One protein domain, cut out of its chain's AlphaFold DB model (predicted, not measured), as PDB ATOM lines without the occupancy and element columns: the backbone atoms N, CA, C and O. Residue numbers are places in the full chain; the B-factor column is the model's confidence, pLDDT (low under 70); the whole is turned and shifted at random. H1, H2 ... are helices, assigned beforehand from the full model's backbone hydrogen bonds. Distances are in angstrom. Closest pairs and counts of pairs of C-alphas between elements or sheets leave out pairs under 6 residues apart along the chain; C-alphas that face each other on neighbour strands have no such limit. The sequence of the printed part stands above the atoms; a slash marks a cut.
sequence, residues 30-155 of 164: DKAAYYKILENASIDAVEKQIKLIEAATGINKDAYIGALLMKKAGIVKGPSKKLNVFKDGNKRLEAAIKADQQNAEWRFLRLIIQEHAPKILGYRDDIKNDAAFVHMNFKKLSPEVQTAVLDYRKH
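What this domain is: This is residues 30 to 155 of the 164 residues of an uncharacterized protein of uncultured bacterium (UniProt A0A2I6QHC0). H3 and H5 run side by side in the core of a compact helical body; H4 packs along H3, and the hairpin of H1 and H2 lies on another side of H3. H6 packs on H5 on the side away from H3, and H7 sits beside H1. The printed part has 126 residues with seven named helices, H1 to H7 in order along the chain, no named strand, and is all helix. It is compact, with a radius of gyration of the C-alphas of 13.6 A, and rounded, spanning 40 by 33 by 29 A.

How they stand to each other: H1, residues 31 to 39, and H2, residues 43 to 55, form a hairpin; H2 touches H1 with residues 45 to 49 alone, and their closest C-alphas, of Ile 37 and Ala 45, are 6.6 A apart. H3, residues 61 to 75, touches H2 in a second hairpin, opposite ways at a shallow tilt of 9 degrees, closest at the C-alphas of Ile 50 and Ile 65, 5.9 A. H1 and H3 only just touch, with 3 pairs of C-alphas within 8 A, the closest those of Leu 38 and Leu 68 at 6.2 A. H4, residues 79 to 99, and H3 touch with 43 pairs of C-alphas within 8 A, the closest those of Gly 66 and Gly 89 at 3.7 A. H5, residues 104 to 116, touches H3 the same way at 11 degrees, a shallow tilt, closest at the C-alphas of Ala 67 and Leu 109, 6.1 A. H3, H4 and H5 are an up and down bundle, each running against the one before. H6, residues 127 to 136, touches H5 opposite ways, at a shallow tilt of 33 degrees, only just short of steep; the C-alphas of Ala 104 and Val 134 are the closest, at 5.2 A. H7, residues 143 to 153, touches H1 the same way, closest at the C-alphas of Ala 32 and Glu 144, 5.6 A. H3 is the hub, touching four helices; H2 and H7, for instance, are apart. Each O i to N i+4 pair is within hydrogen-bond range in H1, H2, H4, H6 and H7; in H3 it is 9 of 11 and in H5 8 of 9.

Where its parts are: H1 begins at C-alpha 31, (-28.847, -31.318, -7.170). H4 is the longest helix, 30.1 A from C-alpha 79 at (-28.195, -52.369, -28.755) to C-alpha 99. H3 is 21.5 A long, H5 18.9 A and H2 18.8 A. H7 ends at C-alpha 153, (-12.414, -34.680, -10.920).

The domain as a whole: The farthest C-alphas, of Gly 78 and Lys 139, are 40.5 A apart. The printed part has no cut and no long link. The mean pLDDT of the printed part is 97.0, and no printed residue is under 70.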
ATOM      1  N   ASP A  30     -33.188 -31.193  -5.717       93.19
ATOM      2  CA  ASP A  30     -31.991 -31.613  -4.993       93.19
ATOM      3  C   ASP A  30     -30.890 -32.038  -5.979       93.19
ATOM      4  O   ASP A  30     -30.846 -33.175  -6.467       93.19
ATOM      5  N   LYS A  31     -29.994 -31.092  -6.284       94.94
ATOM      6  CA  LYS A  31     -28.847 -31.318  -7.170       94.94
ATOM      7  C   LYS A  31     -27.870 -32.346  -6.601       94.94
ATOM      8  O   LYS A  31     -27.331 -33.142  -7.366       94.94
ATOM      9  N   ALA A  32     -27.648 -32.365  -5.288       95.81
ATOM     10  CA  ALA A  32     -26.711 -33.302  -4.672       95.81
ATOM     11  C   ALA A  32     -27.200 -34.750  -4.836       95.81
ATOM     12  O   ALA A  32     -26.447 -35.622  -5.280       95.81
ATOM     13  N   ALA A  33     -28.489 -34.997  -4.577       96.25
ATOM     14  CA  ALA A  33     -29.113 -36.291  -4.836       96.25
ATOM     15  C   ALA A  33     -29.052 -36.668  -6.324       96.25
ATOM     16  O   ALA A  33     -28.740 -37.815  -6.657       96.25
ATOM     17  N   TYR A  34     -29.290 -35.706  -7.221       97.62
ATOM     18  CA  TYR A  34     -29.180 -35.921  -8.662       97.62
ATOM     19  C   TYR A  34     -27.776 -36.390  -9.083       97.62
ATOM     20  O   TYR A  34     -27.663 -37.413  -9.761       97.62
ATOM     21  N   TYR A  35     -26.709 -35.695  -8.669       98.00
ATOM     22  CA  TYR A  35     -25.341 -36.058  -9.068       98.00
ATOM     23  C   TYR A  35     -24.916 -37.415  -8.508       98.00
ATOM     24  O   TYR A  35     -24.289 -38.194  -9.226       98.00
ATOM     25  N   LYS A  36     -25.350 -37.764  -7.291       97.31
ATOM     26  CA  LYS A  36     -25.118 -39.098  -6.722       97.31
ATOM     27  C   LYS A  36     -25.746 -40.214  -7.567       97.31
ATOM     28  O   LYS A  36     -25.135 -41.269  -7.748       97.31
ATOM     29  N   ILE A  37     -26.954 -39.984  -8.094       97.75
ATOM     30  CA  ILE A  37     -27.641 -40.921  -8.999       97.75
ATOM     31  C   ILE A  37     -26.959 -40.958 -10.370       97.75
ATOM     32  O   ILE A  37     -26.830 -42.031 -10.954       97.75
ATOM     33  N   LEU A  38     -26.511 -39.812 -10.887       97.56
ATOM     34  CA  LEU A  38     -25.806 -39.740 -12.167       97.56
ATOM     35  C   LEU A  38     -24.462 -40.488 -12.125       97.56
ATOM     36  O   LEU A  38     -24.086 -41.145 -13.099       97.56
ATOM     37  N   GLU A  39     -23.749 -40.421 -11.002       95.12
ATOM     38  CA  GLU A  39     -22.518 -41.176 -10.763       95.12
ATOM     39  C   GLU A  39     -22.812 -42.684 -10.677       95.12
ATOM     40  O   GLU A  39     -22.312 -43.458 -11.501       95.12
ATOM     41  N   ASN A  40     -23.708 -43.078  -9.761       94.69
ATOM     42  CA  ASN A  40     -24.020 -44.468  -9.406       94.69
ATOM     43  C   ASN A  40     -25.340 -44.952 -10.028       94.69
ATOM     44  O   ASN A  40     -26.247 -45.429  -9.340       94.69
ATOM     45  N   ALA A  41     -25.469 -44.793 -11.343       93.50
ATOM     46  CA  ALA A  41     -26.733 -45.010 -12.036       93.50
ATOM     47  C   ALA A  41     -27.219 -46.470 -11.975       93.50
ATOM     48  O   ALA A  41     -26.578 -47.383 -12.495       93.50
ATOM     49  N   SER A  42     -28.424 -46.661 -11.434       97.25
ATOM     50  CA  SER A  42     -29.250 -47.855 -11.629       97.25
ATOM     51  C   SER A  42     -30.510 -47.488 -12.414       97.25
ATOM     52  O   SER A  42     -30.936 -46.331 -12.408       97.25
ATOM     53  N   ILE A  43     -31.113 -48.457 -13.109       96.88
ATOM     54  CA  ILE A  43     -32.298 -48.199 -13.943       96.88
ATOM     55  C   ILE A  43     -33.426 -47.591 -13.097       96.88
ATOM     56  O   ILE A  43     -33.951 -46.539 -13.460       96.88
ATOM     57  N   ASP A  44     -33.722 -48.191 -11.944       97.25
ATOM     58  CA  ASP A  44     -34.816 -47.759 -11.071       97.25
ATOM     59  C   ASP A  44     -34.549 -46.388 -10.436       97.25
ATOM     60  O   ASP A  44     -35.446 -45.545 -10.372       97.25
ATOM     61  N   ALA A  45     -33.309 -46.132  -9.999       97.62
ATOM     62  CA  ALA A  45     -32.939 -44.844  -9.417       97.62
ATOM     63  C   ALA A  45     -33.038 -43.719 -10.453       97.62
ATOM     64  O   ALA A  45     -33.588 -42.658 -10.156       97.62
ATOM     65  N   VAL A  46     -32.572 -43.966 -11.682       97.88
ATOM     66  CA  VAL A  46     -32.681 -43.006 -12.783       97.88
ATOM     67  C   VAL A  46     -34.144 -42.738 -13.134       97.88
ATOM     68  O   VAL A  46     -34.538 -41.583 -13.256       97.88
ATOM     69  N   GLU A  47     -34.972 -43.773 -13.272       97.50
ATOM     70  CA  GLU A  47     -36.393 -43.601 -13.600       97.50
ATOM     71  C   GLU A  47     -37.158 -42.850 -12.508       97.50
ATOM     72  O   GLU A  47     -37.978 -41.980 -12.810       97.50
ATOM     73  N   LYS A  48     -36.861 -43.131 -11.234       97.25
ATOM     74  CA  LYS A  48     -37.418 -42.378 -10.108       97.25
ATOM     75  C   LYS A  48     -36.978 -40.915 -10.150       97.25
ATOM     76  O   LYS A  48     -37.818 -40.035  -9.979       97.25
ATOM     77  N   GLN A  49     -35.697 -40.651 -10.405       97.19
ATOM     78  CA  GLN A  49     -35.172 -39.289 -10.472       97.19
ATOM     79  C   GLN A  49     -35.778 -38.492 -11.631       97.19
ATOM     80  O   GLN A  49     -36.127 -37.329 -11.445       97.19
ATOM     81  N   ILE A  50     -35.972 -39.113 -12.799       97.25
ATOM     82  CA  ILE A  50     -36.641 -38.480 -13.945       97.25
ATOM     83  C   ILE A  50     -38.053 -38.027 -13.557       97.25
ATOM     84  O   ILE A  50     -38.388 -36.868 -13.781       97.25
ATOM     85  N   LYS A  51     -38.841 -38.873 -12.880       96.00
ATOM     86  CA  LYS A  51     -40.190 -38.498 -12.412       96.00
ATOM     87  C   LYS A  51     -40.173 -37.311 -11.443       96.00
ATOM     88  O   LYS A  51     -41.061 -36.463 -11.491       96.00
ATOM     89  N   LEU A  52     -39.166 -37.231 -10.568       94.62
ATOM     90  CA  LEU A  52     -38.997 -36.087  -9.663       94.62
ATOM     91  C   LEU A  52     -38.685 -34.800 -10.439       94.62
ATOM     92  O   LEU A  52     -39.281 -33.761 -10.164       94.62
ATOM     93  N   ILE A  53     -37.802 -34.873 -11.439       95.31
ATOM     94  CA  ILE A  53     -37.465 -33.736 -12.311       95.31
ATOM     95  C   ILE A  53     -38.686 -33.287 -13.124       95.31
ATOM     96  O   ILE A  53     -38.941 -32.090 -13.257       95.31
ATOM     97  N   GLU A  54     -39.477 -34.229 -13.640       94.69
ATOM     98  CA  GLU A  54     -40.706 -33.945 -14.387       94.69
ATOM     99  C   GLU A  54     -41.740 -33.192 -13.541       94.69
ATOM    100  O   GLU A  54     -42.397 -32.284 -14.055       94.69
ATOM    101  N   ALA A  55     -41.839 -33.502 -12.247       92.44
ATOM    102  CA  ALA A  55     -42.741 -32.827 -11.313       92.44
ATOM    103  C   ALA A  55     -42.212 -31.475 -10.795       92.44
ATOM    104  O   ALA A  55     -42.996 -30.655 -10.316       92.44
ATOM    105  N   ALA A  56     -40.903 -31.222 -10.887       90.81
ATOM    106  CA  ALA A  56     -40.295 -29.983 -10.413       90.81
ATOM    107  C   ALA A  56     -40.711 -28.764 -11.260       90.81
ATOM    108  O   ALA A  56     -41.098 -28.877 -12.425       90.81
ATOM    109  N   THR A  57     -40.596 -27.562 -10.698       88.25
ATOM    110  CA  THR A  57     -40.820 -26.291 -11.410       88.25
ATOM    111  C   THR A  57     -39.594 -25.399 -11.296       88.25
ATOM    112  O   THR A  57     -38.845 -25.509 -10.331       88.25
ATOM    113  N   GLY A  58     -39.407 -24.482 -12.249       84.56
ATOM    114  CA  GLY A  58     -38.326 -23.489 -12.186       84.56
ATOM    115  C   GLY A  58     -36.927 -24.040 -12.481       84.56
ATOM    116  O   GLY A  58     -35.943 -23.370 -12.196       84.56
ATOM    117  N   ILE A  59     -36.831 -25.241 -13.058       88.62
ATOM    118  CA  ILE A  59     -35.569 -25.838 -13.513       88.62
ATOM    119  C   ILE A  59     -35.649 -26.183 -15.000       88.62
ATOM    120  O   ILE A  59     -36.726 -26.491 -15.517       88.62
ATOM    121  N   ASN A  60     -34.503 -26.199 -15.679       89.25
ATOM    122  CA  ASN A  60     -34.410 -26.751 -17.026       89.25
ATOM    123  C   ASN A  60     -34.355 -28.283 -16.937       89.25
ATOM    124  O   ASN A  60     -33.324 -28.882 -16.634       89.25
ATOM    125  N   LYS A  61     -35.509 -28.912 -17.155       95.38
ATOM    126  CA  LYS A  61     -35.689 -30.363 -17.026       95.38
ATOM    127  C   LYS A  61     -34.912 -31.139 -18.083       95.38
ATOM    128  O   LYS A  61     -34.432 -32.231 -17.793       95.38
ATOM    129  N   ASP A  62     -34.789 -30.586 -19.287       97.69
ATOM    130  CA  ASP A  62     -34.269 -31.316 -20.440       97.69
ATOM    131  C   ASP A  62     -32.792 -31.655 -20.305       97.69
ATOM    132  O   ASP A  62     -32.404 -32.773 -20.624       97.69
ATOM    133  N   ALA A  63     -31.970 -30.760 -19.762       98.06
ATOM    134  CA  ALA A  63     -30.569 -31.090 -19.545       98.06
ATOM    135  C   ALA A  63     -30.373 -32.186 -18.483       98.06
ATOM    136  O   ALA A  63     -29.634 -33.143 -18.719       98.06
ATOM    137  N   TYR A  64     -31.073 -32.095 -17.347       98.19
ATOM    138  CA  TYR A  64     -30.985 -33.109 -16.290       98.19
ATOM    139  C   TYR A  64     -31.534 -34.469 -16.742       98.19
ATOM    140  O   TYR A  64     -30.884 -35.501 -16.571       98.19
ATOM    141  N   ILE A  65     -32.717 -34.490 -17.364       98.56
ATOM    142  CA  ILE A  65     -33.298 -35.722 -17.916       98.56
ATOM    143  C   ILE A  65     -32.409 -36.262 -19.039       98.56
ATOM    144  O   ILE A  65     -32.167 -37.466 -19.101       98.56
ATOM    145  N   GLY A  66     -31.886 -35.387 -19.898       98.69
ATOM    146  CA  GLY A  66     -31.027 -35.746 -21.019       98.69
ATOM    147  C   GLY A  66     -29.787 -36.512 -20.574       98.69
ATOM    148  O   GLY A  66     -29.564 -37.640 -21.015       98.69
ATOM    149  N   ALA A  67     -29.035 -35.957 -19.623       98.69
ATOM    150  CA  ALA A  67     -27.853 -36.613 -19.071       98.69
ATOM    151  C   ALA A  67     -28.187 -37.948 -18.378       98.69
ATOM    152  O   ALA A  67     -27.498 -38.947 -18.602       98.69
ATOM    153  N   LEU A  68     -29.281 -38.018 -17.609       98.69
ATOM    154  CA  LEU A  68     -29.735 -39.267 -16.985       98.69
ATOM    155  C   LEU A  68     -30.106 -40.344 -18.009       98.69
ATOM    156  O   LEU A  68     -29.750 -41.509 -17.828       98.69
ATOM    157  N   LEU A  69     -30.791 -39.981 -19.095       98.81
ATOM    158  CA  LEU A  69     -31.115 -40.908 -20.178       98.81
ATOM    159  C   LEU A  69     -29.841 -41.424 -20.854       98.81
ATOM    160  O   LEU A  69     -29.687 -42.632 -21.025       98.81
ATOM    161  N   MET A  70     -28.882 -40.549 -21.164       98.62
ATOM    162  CA  MET A  70     -27.610 -40.974 -21.762       98.62
ATOM    163  C   MET A  70     -26.812 -41.886 -20.823       98.62
ATOM    164  O   MET A  70     -26.270 -42.898 -21.268       98.62
ATOM    165  N   LYS A  71     -26.812 -41.606 -19.514       98.19
ATOM    166  CA  LYS A  71     -26.217 -42.492 -18.505       98.19
ATOM    167  C   LYS A  71     -26.949 -43.840 -18.444       98.19
ATOM    168  O   LYS A  71     -26.307 -44.891 -18.468       98.19
ATOM    169  N   LYS A  72     -28.288 -43.835 -18.461       98.31
ATOM    170  CA  LYS A  72     -29.136 -45.040 -18.510       98.31
ATOM    171  C   LYS A  72     -28.858 -45.890 -19.750       98.31
ATOM    172  O   LYS A  72     -28.859 -47.118 -19.661       98.31
ATOM    173  N   ALA A  73     -28.571 -45.274 -20.896       98.12
ATOM    174  CA  ALA A  73     -28.199 -45.992 -22.113       98.12
ATOM    175  C   ALA A  73     -26.950 -46.878 -21.926       98.12
ATOM    176  O   ALA A  73     -26.840 -47.925 -22.562       98.12
ATOM    177  N   GLY A  74     -26.040 -46.508 -21.016       96.56
ATOM    178  CA  GLY A  74     -24.873 -47.321 -20.665       96.56
ATOM    179  C   GLY A  74     -25.224 -48.653 -19.991       96.56
ATOM    180  O   GLY A  74     -24.519 -49.642 -20.197       96.56
ATOM    181  N   ILE A  75     -26.340 -48.708 -19.255       96.75
ATOM    182  CA  ILE A  75     -26.701 -49.838 -18.376       96.75
ATOM    183  C   ILE A  75     -27.899 -50.671 -18.865       96.75
ATOM    184  O   ILE A  75     -28.065 -51.813 -18.440       96.75
ATOM    185  N   VAL A  76     -28.740 -50.158 -19.771       97.12
ATOM    186  CA  VAL A  76     -29.876 -50.930 -20.322       97.12
ATOM    187  C   VAL A  76     -29.421 -52.041 -21.274       97.12
ATOM    188  O   VAL A  76     -28.406 -51.924 -21.952       97.12
ATOM    189  N   LYS A  77     -30.192 -53.129 -21.375       96.62
ATOM    190  CA  LYS A  77     -29.901 -54.247 -22.291       96.62
ATOM    191  C   LYS A  77     -30.456 -53.990 -23.700       96.62
ATOM    192  O   LYS A  77     -31.526 -53.404 -23.849       96.62
ATOM    193  N   GLY A  78     -29.747 -54.492 -24.715       96.88
ATOM    194  CA  GLY A  78     -30.160 -54.455 -26.125       96.88
ATOM    195  C   GLY A  78     -29.600 -53.252 -26.906       96.88
ATOM    196  O   GLY A  78     -29.901 -52.116 -26.541       96.88
ATOM    197  N   PRO A  79     -28.836 -53.456 -28.000       95.44
ATOM    198  CA  PRO A  79     -28.195 -52.369 -28.755       95.44
ATOM    199  C   PRO A  79     -29.165 -51.298 -29.270       95.44
ATOM    200  O   PRO A  79     -28.909 -50.108 -29.107       95.44
ATOM    201  N   SER A  80     -30.311 -51.713 -29.822       96.81
ATOM    202  CA  SER A  80     -31.346 -50.790 -30.309       96.81
ATOM    203  C   SER A  80     -31.902 -49.912 -29.180       96.81
ATOM    204  O   SER A  80     -31.959 -48.689 -29.302       96.81
ATOM    205  N   LYS A  81     -32.208 -50.512 -28.020       97.62
ATOM    206  CA  LYS A  81     -32.692 -49.772 -26.846       97.62
ATOM    207  C   LYS A  81     -31.637 -48.799 -26.320       97.62
ATOM    208  O   LYS A  81     -31.977 -47.653 -26.047       97.62
ATOM    209  N   LYS A  82     -30.370 -49.223 -26.226       97.81
ATOM    210  CA  LYS A  82     -29.253 -48.341 -25.846       97.81
ATOM    211  C   LYS A  82     -29.178 -47.124 -26.766       97.81
ATOM    212  O   LYS A  82     -29.164 -45.998 -26.280       97.81
ATOM    213  N   LEU A  83     -29.184 -47.347 -28.081       97.75
ATOM    214  CA  LEU A  83     -29.076 -46.272 -29.063       97.75
ATOM    215  C   LEU A  83     -30.264 -45.308 -28.994       97.75
ATOM    216  O   LEU A  83     -30.060 -44.098 -29.002       97.75
ATOM    217  N   ASN A  84     -31.490 -45.823 -28.890       98.25
ATOM    218  CA  ASN A  84     -32.690 -44.989 -28.815       98.25
ATOM    219  C   ASN A  84     -32.709 -44.134 -27.545       98.25
ATOM    220  O   ASN A  84     -32.950 -42.933 -27.621       98.25
ATOM    221  N   VAL A  85     -32.391 -44.733 -26.391       98.44
ATOM    222  CA  VAL A  85     -32.319 -44.014 -25.110       98.44
ATOM    223  C   VAL A  85     -31.205 -42.961 -25.138       98.44
ATOM    224  O   VAL A  85     -31.418 -41.836 -24.692       98.44
ATOM    225  N   PHE A  86     -30.041 -43.287 -25.709       98.50
ATOM    226  CA  PHE A  86     -28.947 -42.327 -25.863       98.50
ATOM    227  C   PHE A  86     -29.344 -41.154 -26.765       98.50
ATOM    228  O   PHE A  86     -29.078 -40.011 -26.415       98.50
ATOM    229  N   LYS A  87     -29.997 -41.419 -27.904       98.44
ATOM    230  CA  LYS A  87     -30.438 -40.381 -28.849       98.44
ATOM    231  C   LYS A  87     -31.477 -39.437 -28.245       98.44
ATOM    232  O   LYS A  87     -31.375 -38.234 -28.464       98.44
ATOM    233  N   ASP A  88     -32.441 -39.958 -27.485       98.62
ATOM    234  CA  ASP A  88     -33.418 -39.116 -26.776       98.62
ATOM    235  C   ASP A  88     -32.718 -38.223 -25.742       98.62
ATOM    236  O   ASP A  88     -32.914 -37.009 -25.722       98.62
ATOM    237  N   GLY A  89     -31.812 -38.805 -24.949       98.62
ATOM    238  CA  GLY A  89     -31.038 -38.044 -23.974       98.62
ATOM    239  C   GLY A  89     -30.150 -36.967 -24.609       98.62
ATOM    240  O   GLY A  89     -30.168 -35.818 -24.170       98.62
ATOM    241  N   ASN A  90     -29.446 -37.315 -25.690       98.56
ATOM    242  CA  ASN A  90     -28.599 -36.406 -26.464       98.56
ATOM    243  C   ASN A  90     -29.408 -35.216 -26.991       98.56
ATOM    244  O   ASN A  90     -29.045 -34.069 -26.741       98.56
ATOM    245  N   LYS A  91     -30.546 -35.482 -27.645       98.62
ATOM    246  CA  LYS A  91     -31.416 -34.437 -28.198       98.62
ATOM    247  C   LYS A  91     -31.806 -33.407 -27.136       98.62
ATOM    248  O   LYS A  91     -31.787 -32.212 -27.417       98.62
ATOM    249  N   ARG A  92     -32.163 -33.864 -25.933       98.69
ATOM    250  CA  ARG A  92     -32.580 -32.997 -24.821       98.69
ATOM    251  C   ARG A  92     -31.418 -32.184 -24.256       98.69
ATOM    252  O   ARG A  92     -31.542 -30.969 -24.119       98.69
ATOM    253  N   LEU A  93     -30.286 -32.833 -23.973       98.75
ATOM    254  CA  LEU A  93     -29.118 -32.164 -23.396       98.75
ATOM    255  C   LEU A  93     -28.527 -31.126 -24.359       98.75
ATOM    256  O   LEU A  93     -28.302 -29.987 -23.959       98.75
ATOM    257  N   GLU A  94     -28.353 -31.475 -25.635       98.56
ATOM    258  CA  GLU A  94     -27.827 -30.533 -26.631       98.56
ATOM    259  C   GLU A  94     -28.793 -29.374 -26.898       98.56
ATOM    260  O   GLU A  94     -28.354 -28.239 -27.087       98.56
ATOM    261  N   ALA A  95     -30.109 -29.611 -26.868       98.44
ATOM    262  CA  ALA A  95     -31.087 -28.530 -26.981       98.44
ATOM    263  C   ALA A  95     -30.986 -27.544 -25.806       98.44
ATOM    264  O   ALA A  95     -30.997 -26.332 -26.023       98.44
ATOM    265  N   ALA A  96     -30.834 -28.049 -24.579       98.31
ATOM    266  CA  ALA A  96     -30.665 -27.211 -23.397       98.31
ATOM    267  C   ALA A  96     -29.343 -26.423 -23.420       98.31
ATOM    268  O   ALA A  96     -29.348 -25.229 -23.126       98.31
ATOM    269  N   ILE A  97     -28.237 -27.042 -23.853       98.44
ATOM    270  CA  ILE A  97     -26.947 -26.355 -24.051       98.44
ATOM    271  C   ILE A  97     -27.069 -25.270 -25.120       98.44
ATOM    272  O   ILE A  97     -26.565 -24.165 -24.943       98.44
ATOM    273  N   LYS A  98     -27.754 -25.557 -26.230       98.19
ATOM    274  CA  LYS A  98     -27.959 -24.575 -27.298       98.19
ATOM    275  C   LYS A  98     -28.775 -23.373 -26.821       98.19
ATOM    276  O   LYS A  98     -28.488 -22.258 -27.250       98.19
ATOM    277  N   ALA A  99     -29.777 -23.604 -25.974       97.94
ATOM    278  CA  ALA A  99     -30.623 -22.555 -25.413       97.94
ATOM    279  C   ALA A  99     -29.884 -21.682 -24.384       97.94
ATOM    280  O   ALA A  99     -30.171 -20.493 -24.288       97.94
ATOM    281  N   ASP A 100     -28.929 -22.254 -23.645       97.25
ATOM    282  CA  ASP A 100     -28.165 -21.564 -22.604       97.25
ATOM    283  C   ASP A 100     -26.676 -21.955 -22.661       97.25
ATOM    284  O   ASP A 100     -26.164 -22.752 -21.872       97.25
ATOM    285  N   GLN A 101     -25.972 -21.394 -23.648       96.69
ATOM    286  CA  GLN A 101     -24.589 -21.772 -23.976       96.69
ATOM    287  C   GLN A 101     -23.566 -21.375 -22.904       96.69
ATOM    288  O   GLN A 101     -22.465 -21.930 -22.876       96.69
ATOM    289  N   GLN A 102     -23.908 -20.411 -22.043       96.94
ATOM    290  CA  GLN A 102     -23.016 -19.901 -20.998       96.94
ATOM    291  C   GLN A 102     -23.129 -20.678 -19.682       96.94
ATOM    292  O   GLN A 102     -22.388 -20.417 -18.732       96.94
ATOM    293  N   ASN A 103     -24.030 -21.653 -19.611       98.06
ATOM    294  CA  ASN A 103     -24.273 -22.406 -18.399       98.06
ATOM    295  C   ASN A 103     -23.295 -23.574 -18.258       98.06
ATOM    296  O   ASN A 103     -23.382 -24.605 -18.927       98.06
ATOM    297  N   ALA A 104     -22.335 -23.390 -17.355       98.44
ATOM    298  CA  ALA A 104     -21.269 -24.350 -17.109       98.44
ATOM    299  C   ALA A 104     -21.766 -25.668 -16.500       98.44
ATOM    300  O   ALA A 104     -21.103 -26.688 -16.670       98.44
ATOM    301  N   GLU A 105     -22.938 -25.690 -15.860       98.44
ATOM    302  CA  GLU A 105     -23.520 -26.932 -15.351       98.44
ATOM    303  C   GLU A 105     -23.923 -27.862 -16.500       98.44
ATOM    304  O   GLU A 105     -23.622 -29.053 -16.460       98.44
ATOM    305  N   TRP A 106     -24.508 -27.337 -17.581       98.56
ATOM    306  CA  TRP A 106     -24.843 -28.160 -18.751       98.56
ATOM    307  C   TRP A 106     -23.605 -28.718 -19.447       98.56
ATOM    308  O   TRP A 106     -23.595 -29.878 -19.860       98.56
ATOM    309  N   ARG A 107     -22.539 -27.917 -19.526       98.69
ATOM    310  CA  ARG A 107     -21.244 -28.360 -20.064       98.69
ATOM    311  C   ARG A 107     -20.620 -29.434 -19.177       98.69
ATOM    312  O   ARG A 107     -20.074 -30.399 -19.695       98.69
ATOM    313  N   PHE A 108     -20.783 -29.330 -17.858       98.75
ATOM    314  CA  PHE A 108     -20.363 -30.371 -16.926       98.75
ATOM    315  C   PHE A 108     -21.158 -31.673 -17.103       98.75
ATOM    316  O   PHE A 108     -20.554 -32.741 -17.211       98.75
ATOM    317  N   LEU A 109     -22.489 -31.605 -17.224       98.75
ATOM    318  CA  LEU A 109     -23.309 -32.785 -17.524       98.75
ATOM    319  C   LEU A 109     -22.866 -33.466 -18.819       98.75
ATOM    320  O   LEU A 109     -22.721 -34.688 -18.851       98.75
ATOM    321  N   ARG A 110     -22.623 -32.683 -19.877       98.69
ATOM    322  CA  ARG A 110     -22.136 -33.209 -21.154       98.69
ATOM    323  C   ARG A 110     -20.771 -33.864 -20.996       98.69
ATOM    324  O   ARG A 110     -20.632 -35.017 -21.394       98.69
ATOM    325  N   LEU A 111     -19.817 -33.204 -20.342       98.69
ATOM    326  CA  LEU A 111     -18.480 -33.742 -20.087       98.69
ATOM    327  C   LEU A 111     -18.518 -35.131 -19.433       98.69
ATOM    328  O   LEU A 111     -17.865 -36.051 -19.929       98.69
ATOM    329  N   ILE A 112     -19.336 -35.311 -18.384       98.25
ATOM    330  CA  ILE A 112     -19.513 -36.608 -17.701       98.25
ATOM    331  C   ILE A 112     -19.886 -37.705 -18.704       98.25
ATOM    332  O   ILE A 112     -19.347 -38.815 -18.670       98.25
ATOM    333  N   ILE A 113     -20.817 -37.410 -19.613       98.31
ATOM    334  CA  ILE A 113     -21.275 -38.374 -20.614       98.31
ATOM    335  C   ILE A 113     -20.208 -38.610 -21.685       98.31
ATOM    336  O   ILE A 113     -19.952 -39.761 -22.042       98.31
ATOM    337  N   GLN A 114     -19.570 -37.551 -22.187       98.31
ATOM    338  CA  GLN A 114     -18.584 -37.642 -23.263       98.31
ATOM    339  C   GLN A 114     -17.368 -38.491 -22.875       98.31
ATOM    340  O   GLN A 114     -16.904 -39.307 -23.674       98.31
ATOM    341  N   GLU A 115     -16.869 -38.379 -21.642       97.06
ATOM    342  CA  GLU A 115     -15.709 -39.163 -21.199       97.06
ATOM    343  C   GLU A 115     -15.975 -40.682 -21.227       97.06
ATOM    344  O   GLU A 115     -15.067 -41.468 -21.533       97.06
ATOM    345  N   HIS A 116     -17.238 -41.085 -21.049       95.19
ATOM    346  CA  HIS A 116     -17.686 -42.480 -21.011       95.19
ATOM    347  C   HIS A 116     -18.330 -42.974 -22.319       95.19
ATOM    348  O   HIS A 116     -18.521 -44.180 -22.495       95.19
ATOM    349  N   ALA A 117     -18.668 -42.082 -23.254       95.75
ATOM    350  CA  ALA A 117     -19.353 -42.447 -24.490       95.75
ATOM    351  C   ALA A 117     -18.451 -43.283 -25.430       95.75
ATOM    352  O   ALA A 117     -17.269 -42.956 -25.608       95.75
ATOM    353  N   PRO A 118     -18.977 -44.337 -26.090       93.31
ATOM    354  CA  PRO A 118     -18.254 -45.059 -27.135       93.31
ATOM    355  C   PRO A 118     -17.844 -44.146 -28.297       93.31
ATOM    356  O   PRO A 118     -18.654 -43.362 -28.787       93.31
ATOM    357  N   LYS A 119     -16.611 -44.304 -28.801       94.38
ATOM    358  CA  LYS A 119     -16.068 -43.483 -29.905       94.38
ATOM    359  C   LYS A 119     -16.958 -43.478 -31.157       94.38
ATOM    360  O   LYS A 119     -17.118 -42.435 -31.773       94.38
ATOM    361  N   ILE A 120     -17.578 -44.615 -31.490       92.88
ATOM    362  CA  ILE A 120     -18.456 -44.763 -32.666       92.88
ATOM    363  C   ILE A 120     -19.689 -43.843 -32.642       92.88
ATOM    364  O   ILE A 120     -20.290 -43.606 -33.682       92.88
ATOM    365  N   LEU A 121     -20.074 -43.316 -31.473       93.56
ATOM    366  CA  LEU A 121     -21.201 -42.388 -31.360       93.56
ATOM    367  C   LEU A 121     -20.840 -40.941 -31.722       93.56
ATOM    368  O   LEU A 121     -21.745 -40.114 -31.761       93.56
ATOM    369  N   GLY A 122     -19.558 -40.616 -31.936       95.38
ATOM    370  CA  GLY A 122     -19.132 -39.249 -32.265       95.38
ATOM    371  C   GLY A 122     -19.467 -38.225 -31.176       95.38
ATOM    372  O   GLY A 122     -19.681 -37.057 -31.462       95.38
ATOM    373  N   TYR A 123     -19.576 -38.663 -29.918       97.25
ATOM    374  CA  TYR A 123     -19.978 -37.811 -28.795       97.25
ATOM    375  C   TYR A 123     -18.811 -37.543 -27.842       97.25
ATOM    376  O   TYR A 123     -18.967 -37.588 -26.630       97.25
ATOM    377  N   ARG A 124     -17.601 -37.364 -28.379       97.44
ATOM    378  CA  ARG A 124     -16.375 -37.127 -27.590       97.44
ATOM    379  C   ARG A 124     -15.632 -35.858 -28.013       97.44
ATOM    380  O   ARG A 124     -14.549 -35.595 -27.497       97.44
ATOM    381  N   ASP A 125     -16.202 -35.092 -28.937       96.31
ATOM    382  CA  ASP A 125     -15.472 -34.052 -29.668       96.31
ATOM    383  C   ASP A 125     -15.263 -32.777 -28.838       96.31
ATOM    384  O   ASP A 125     -14.278 -32.070 -29.034       96.31
ATOM    385  N   ASP A 126     -16.118 -32.527 -27.838       97.75
ATOM    386  CA  ASP A 126     -16.039 -31.330 -26.991       97.75
ATOM    387  C   ASP A 126     -15.378 -31.549 -25.624       97.75
ATOM    388  O   ASP A 126     -15.311 -30.601 -24.846       97.75
ATOM    389  N   ILE A 127     -14.834 -32.735 -25.318       98.38
ATOM    390  CA  ILE A 127     -14.336 -33.062 -23.963       98.38
ATOM    391  C   ILE A 127     -13.382 -31.978 -23.435       98.38
ATOM    392  O   ILE A 127     -13.528 -31.495 -22.314       98.38
ATOM    393  N   LYS A 128     -12.410 -31.556 -24.257       98.00
ATOM    394  CA  LYS A 128     -11.435 -30.522 -23.870       98.00
ATOM    395  C   LYS A 128     -12.088 -29.150 -23.681       98.00
ATOM    396  O   LYS A 128     -11.756 -28.449 -22.729       98.00
ATOM    397  N   ASN A 129     -13.007 -28.784 -24.574       98.12
ATOM    398  CA  ASN A 129     -13.705 -27.498 -24.536       98.12
ATOM    399  C   ASN A 129     -14.602 -27.401 -23.299       98.12
ATOM    400  O   ASN A 129     -14.610 -26.379 -22.617       98.12
ATOM    401  N   ASP A 130     -15.330 -28.472 -22.989       98.56
ATOM    402  CA  ASP A 130     -16.230 -28.532 -21.843       98.56
ATOM    403  C   ASP A 130     -15.451 -28.532 -20.527       98.56
ATOM    404  O   ASP A 130     -15.789 -27.757 -19.635       98.56
ATOM    405  N   ALA A 131     -14.365 -29.306 -20.421       98.62
ATOM    406  CA  ALA A 131     -13.503 -29.296 -19.238       98.62
ATOM    407  C   ALA A 131     -12.920 -27.900 -18.958       98.62
ATOM    408  O   ALA A 131     -13.013 -27.407 -17.831       98.62
ATOM    409  N   ALA A 132     -12.391 -27.228 -19.986       98.44
ATOM    410  CA  ALA A 132     -11.873 -25.867 -19.859       98.44
ATOM    411  C   ALA A 132     -12.971 -24.863 -19.470       98.44
ATOM    412  O   ALA A 132     -12.763 -24.008 -18.609       98.44
ATOM    413  N   PHE A 133     -14.162 -24.979 -20.066       98.62
ATOM    414  CA  PHE A 133     -15.282 -24.086 -19.772       98.62
ATOM    415  C   PHE A 133     -15.806 -24.248 -18.340       98.62
ATOM    416  O   PHE A 133     -16.086 -23.247 -17.672       98.62
ATOM    417  N   VAL A 134     -15.919 -25.492 -17.864       98.69
ATOM    418  CA  VAL A 134     -16.311 -25.821 -16.485       98.69
ATOM    419  C   VAL A 134     -15.292 -25.268 -15.499       98.69
ATOM    420  O   VAL A 134     -15.678 -24.624 -14.528       98.69
ATOM    421  N   HIS A 135     -14.000 -25.456 -15.768       98.56
ATOM    422  CA  HIS A 135     -12.920 -24.931 -14.933       98.56
ATOM    423  C   HIS A 135     -12.945 -23.403 -14.836       98.56
ATOM    424  O   HIS A 135     -13.021 -22.860 -13.735       98.56
ATOM    425  N   MET A 136     -13.009 -22.707 -15.972       98.31
ATOM    426  CA  MET A 136     -13.044 -21.240 -16.021       98.31
ATOM    427  C   MET A 136     -14.253 -20.639 -15.282       98.31
ATOM    428  O   MET A 136     -14.168 -19.538 -14.737       98.31
ATOM    429  N   ASN A 137     -15.388 -21.342 -15.260       98.50
ATOM    430  CA  ASN A 137     -16.625 -20.864 -14.639       98.50
ATOM    431  C   ASN A 137     -16.945 -21.544 -13.303       98.50
ATOM    432  O   ASN A 137     -18.022 -21.306 -12.758       98.50
ATOM    433  N   PHE A 138     -16.027 -22.337 -12.747       98.38
ATOM    434  CA  PHE A 138     -16.266 -23.144 -11.551       98.38
ATOM    435  C   PHE A 138     -16.843 -22.332 -10.386       98.38
ATOM    436  O   PHE A 138     -17.858 -22.707  -9.805       98.38
ATOM    437  N   LYS A 139     -16.268 -21.155 -10.112       97.81
ATOM    438  CA  LYS A 139     -16.699 -20.273  -9.010       97.81
ATOM    439  C   LYS A 139     -18.110 -19.694  -9.174       97.81
ATOM    440  O   LYS A 139     -18.651 -19.160  -8.213       97.81
ATOM    441  N   LYS A 140     -18.698 -19.770 -10.374       97.56
ATOM    442  CA  LYS A 140     -20.071 -19.319 -10.663       97.56
ATOM    443  C   LYS A 140     -21.107 -20.437 -10.503       97.56
ATOM    444  O   LYS A 140     -22.301 -20.160 -10.530       97.56
ATOM    445  N   LEU A 141     -20.666 -21.690 -10.385       97.62
ATOM    446  CA  LEU A 141     -21.547 -22.835 -10.174       97.62
ATOM    447  C   LEU A 141     -22.127 -22.803  -8.757       97.62
ATOM    448  O   LEU A 141     -21.509 -22.259  -7.840       97.62
ATOM    449  N   SER A 142     -23.292 -23.424  -8.555       95.94
ATOM    450  CA  SER A 142     -23.835 -23.568  -7.200       95.94
ATOM    451  C   SER A 142     -22.941 -24.488  -6.349       95.94
ATOM    452  O   SER A 142     -22.244 -25.340  -6.912       95.94
ATOM    453  N   PRO A 143     -22.941 -24.357  -5.012       97.25
ATOM    454  CA  PRO A 143     -22.082 -25.159  -4.133       97.25
ATOM    455  C   PRO A 143     -22.218 -26.677  -4.329       97.25
ATOM    456  O   PRO A 143     -21.231 -27.414  -4.275       97.25
ATOM    457  N   GLU A 144     -23.429 -27.157  -4.623       96.94
ATOM    458  CA  GLU A 144     -23.703 -28.572  -4.889       96.94
ATOM    459  C   GLU A 144     -23.011 -29.038  -6.175       96.94
ATOM    460  O   GLU A 144     -22.444 -30.128  -6.222       96.94
ATOM    461  N   VAL A 145     -23.018 -28.197  -7.212       97.88
ATOM    462  CA  VAL A 145     -22.373 -28.501  -8.495       97.88
ATOM    463  C   VAL A 145     -20.856 -28.387  -8.368       97.88
ATOM    464  O   VAL A 145     -20.145 -29.214  -8.926       97.88
ATOM    465  N   GLN A 146     -20.342 -27.421  -7.600       98.56
ATOM    466  CA  GLN A 146     -18.908 -27.337  -7.302       98.56
ATOM    467  C   GLN A 146     -18.413 -28.615  -6.617       98.56
ATOM    468  O   GLN A 146     -17.412 -29.192  -7.038       98.56
ATOM    469  N   THR A 147     -19.157 -29.102  -5.620       98.31
ATOM    470  CA  THR A 147     -18.875 -30.384  -4.961       98.31
ATOM    471  C   THR A 147     -18.876 -31.530  -5.972       98.31
ATOM    472  O   THR A 147     -17.898 -32.270  -6.052       98.31
ATOM    473  N   ALA A 148     -19.908 -31.621  -6.816       98.38
ATOM    474  CA  ALA A 148     -19.994 -32.657  -7.843       98.38
ATOM    475  C   ALA A 148     -18.824 -32.613  -8.846       98.38
ATOM    476  O   ALA A 148     -18.303 -33.660  -9.223       98.38
ATOM    477  N   VAL A 149     -18.370 -31.422  -9.252       98.50
ATOM    478  CA  VAL A 149     -17.192 -31.249 -10.120       98.50
ATOM    479  C   VAL A 149     -15.926 -31.747  -9.427       98.50
ATOM    480  O   VAL A 149     -15.146 -32.476 -10.040       98.50
ATOM    481  N   LEU A 150     -15.715 -31.391  -8.157       98.06
ATOM    482  CA  LEU A 150     -14.540 -31.821  -7.392       98.06
ATOM    483  C   LEU A 150     -14.541 -33.328  -7.107       98.06
ATOM    484  O   LEU A 150     -13.477 -33.952  -7.116       98.06
ATOM    485  N   ASP A 151     -15.710 -33.925  -6.888       97.44
ATOM    486  CA  ASP A 151     -15.851 -35.370  -6.736       97.44
ATOM    487  C   ASP A 151     -15.575 -36.099  -8.054       97.44
ATOM    488  O   ASP A 151     -14.754 -37.018  -8.088       97.44
ATOM    489  N   TYR A 152     -16.165 -35.630  -9.156       97.56
ATOM    490  CA  TYR A 152     -15.954 -36.200 -10.487       97.56
ATOM    491  C   TYR A 152     -14.500 -36.048 -10.971       97.56
ATOM    492  O   TYR A 152     -13.933 -36.954 -11.586       97.56
ATOM    493  N   ARG A 153     -13.834 -34.938 -10.618       96.81
ATOM    494  CA  ARG A 153     -12.414 -34.680 -10.920       96.81
ATOM    495  C   ARG A 153     -11.498 -35.830 -10.501       96.81
ATOM    496  O   ARG A 153     -10.514 -36.085 -11.189       96.81
ATOM    497  N   LYS A 154     -11.808 -36.533  -9.406       95.19
ATOM    498  CA  LYS A 154     -10.982 -37.628  -8.858       95.19
ATOM    499  C   LYS A 154     -10.758 -38.770  -9.857       95.19
ATOM    500  O   LYS A 154      -9.796 -39.515  -9.707       95.19
ATOM    501  N   HIS A 155     -11.630 -38.906 -10.853       93.69
ATOM    502  CA  HIS A 155     -11.592 -39.969 -11.856       93.69
ATOM    503  C   HIS A 155     -11.749 -39.453 -13.300       93.69
ATOM    504  O   HIS A 155     -11.896 -40.249 -14.226       93.69
TER     505      HIS A 155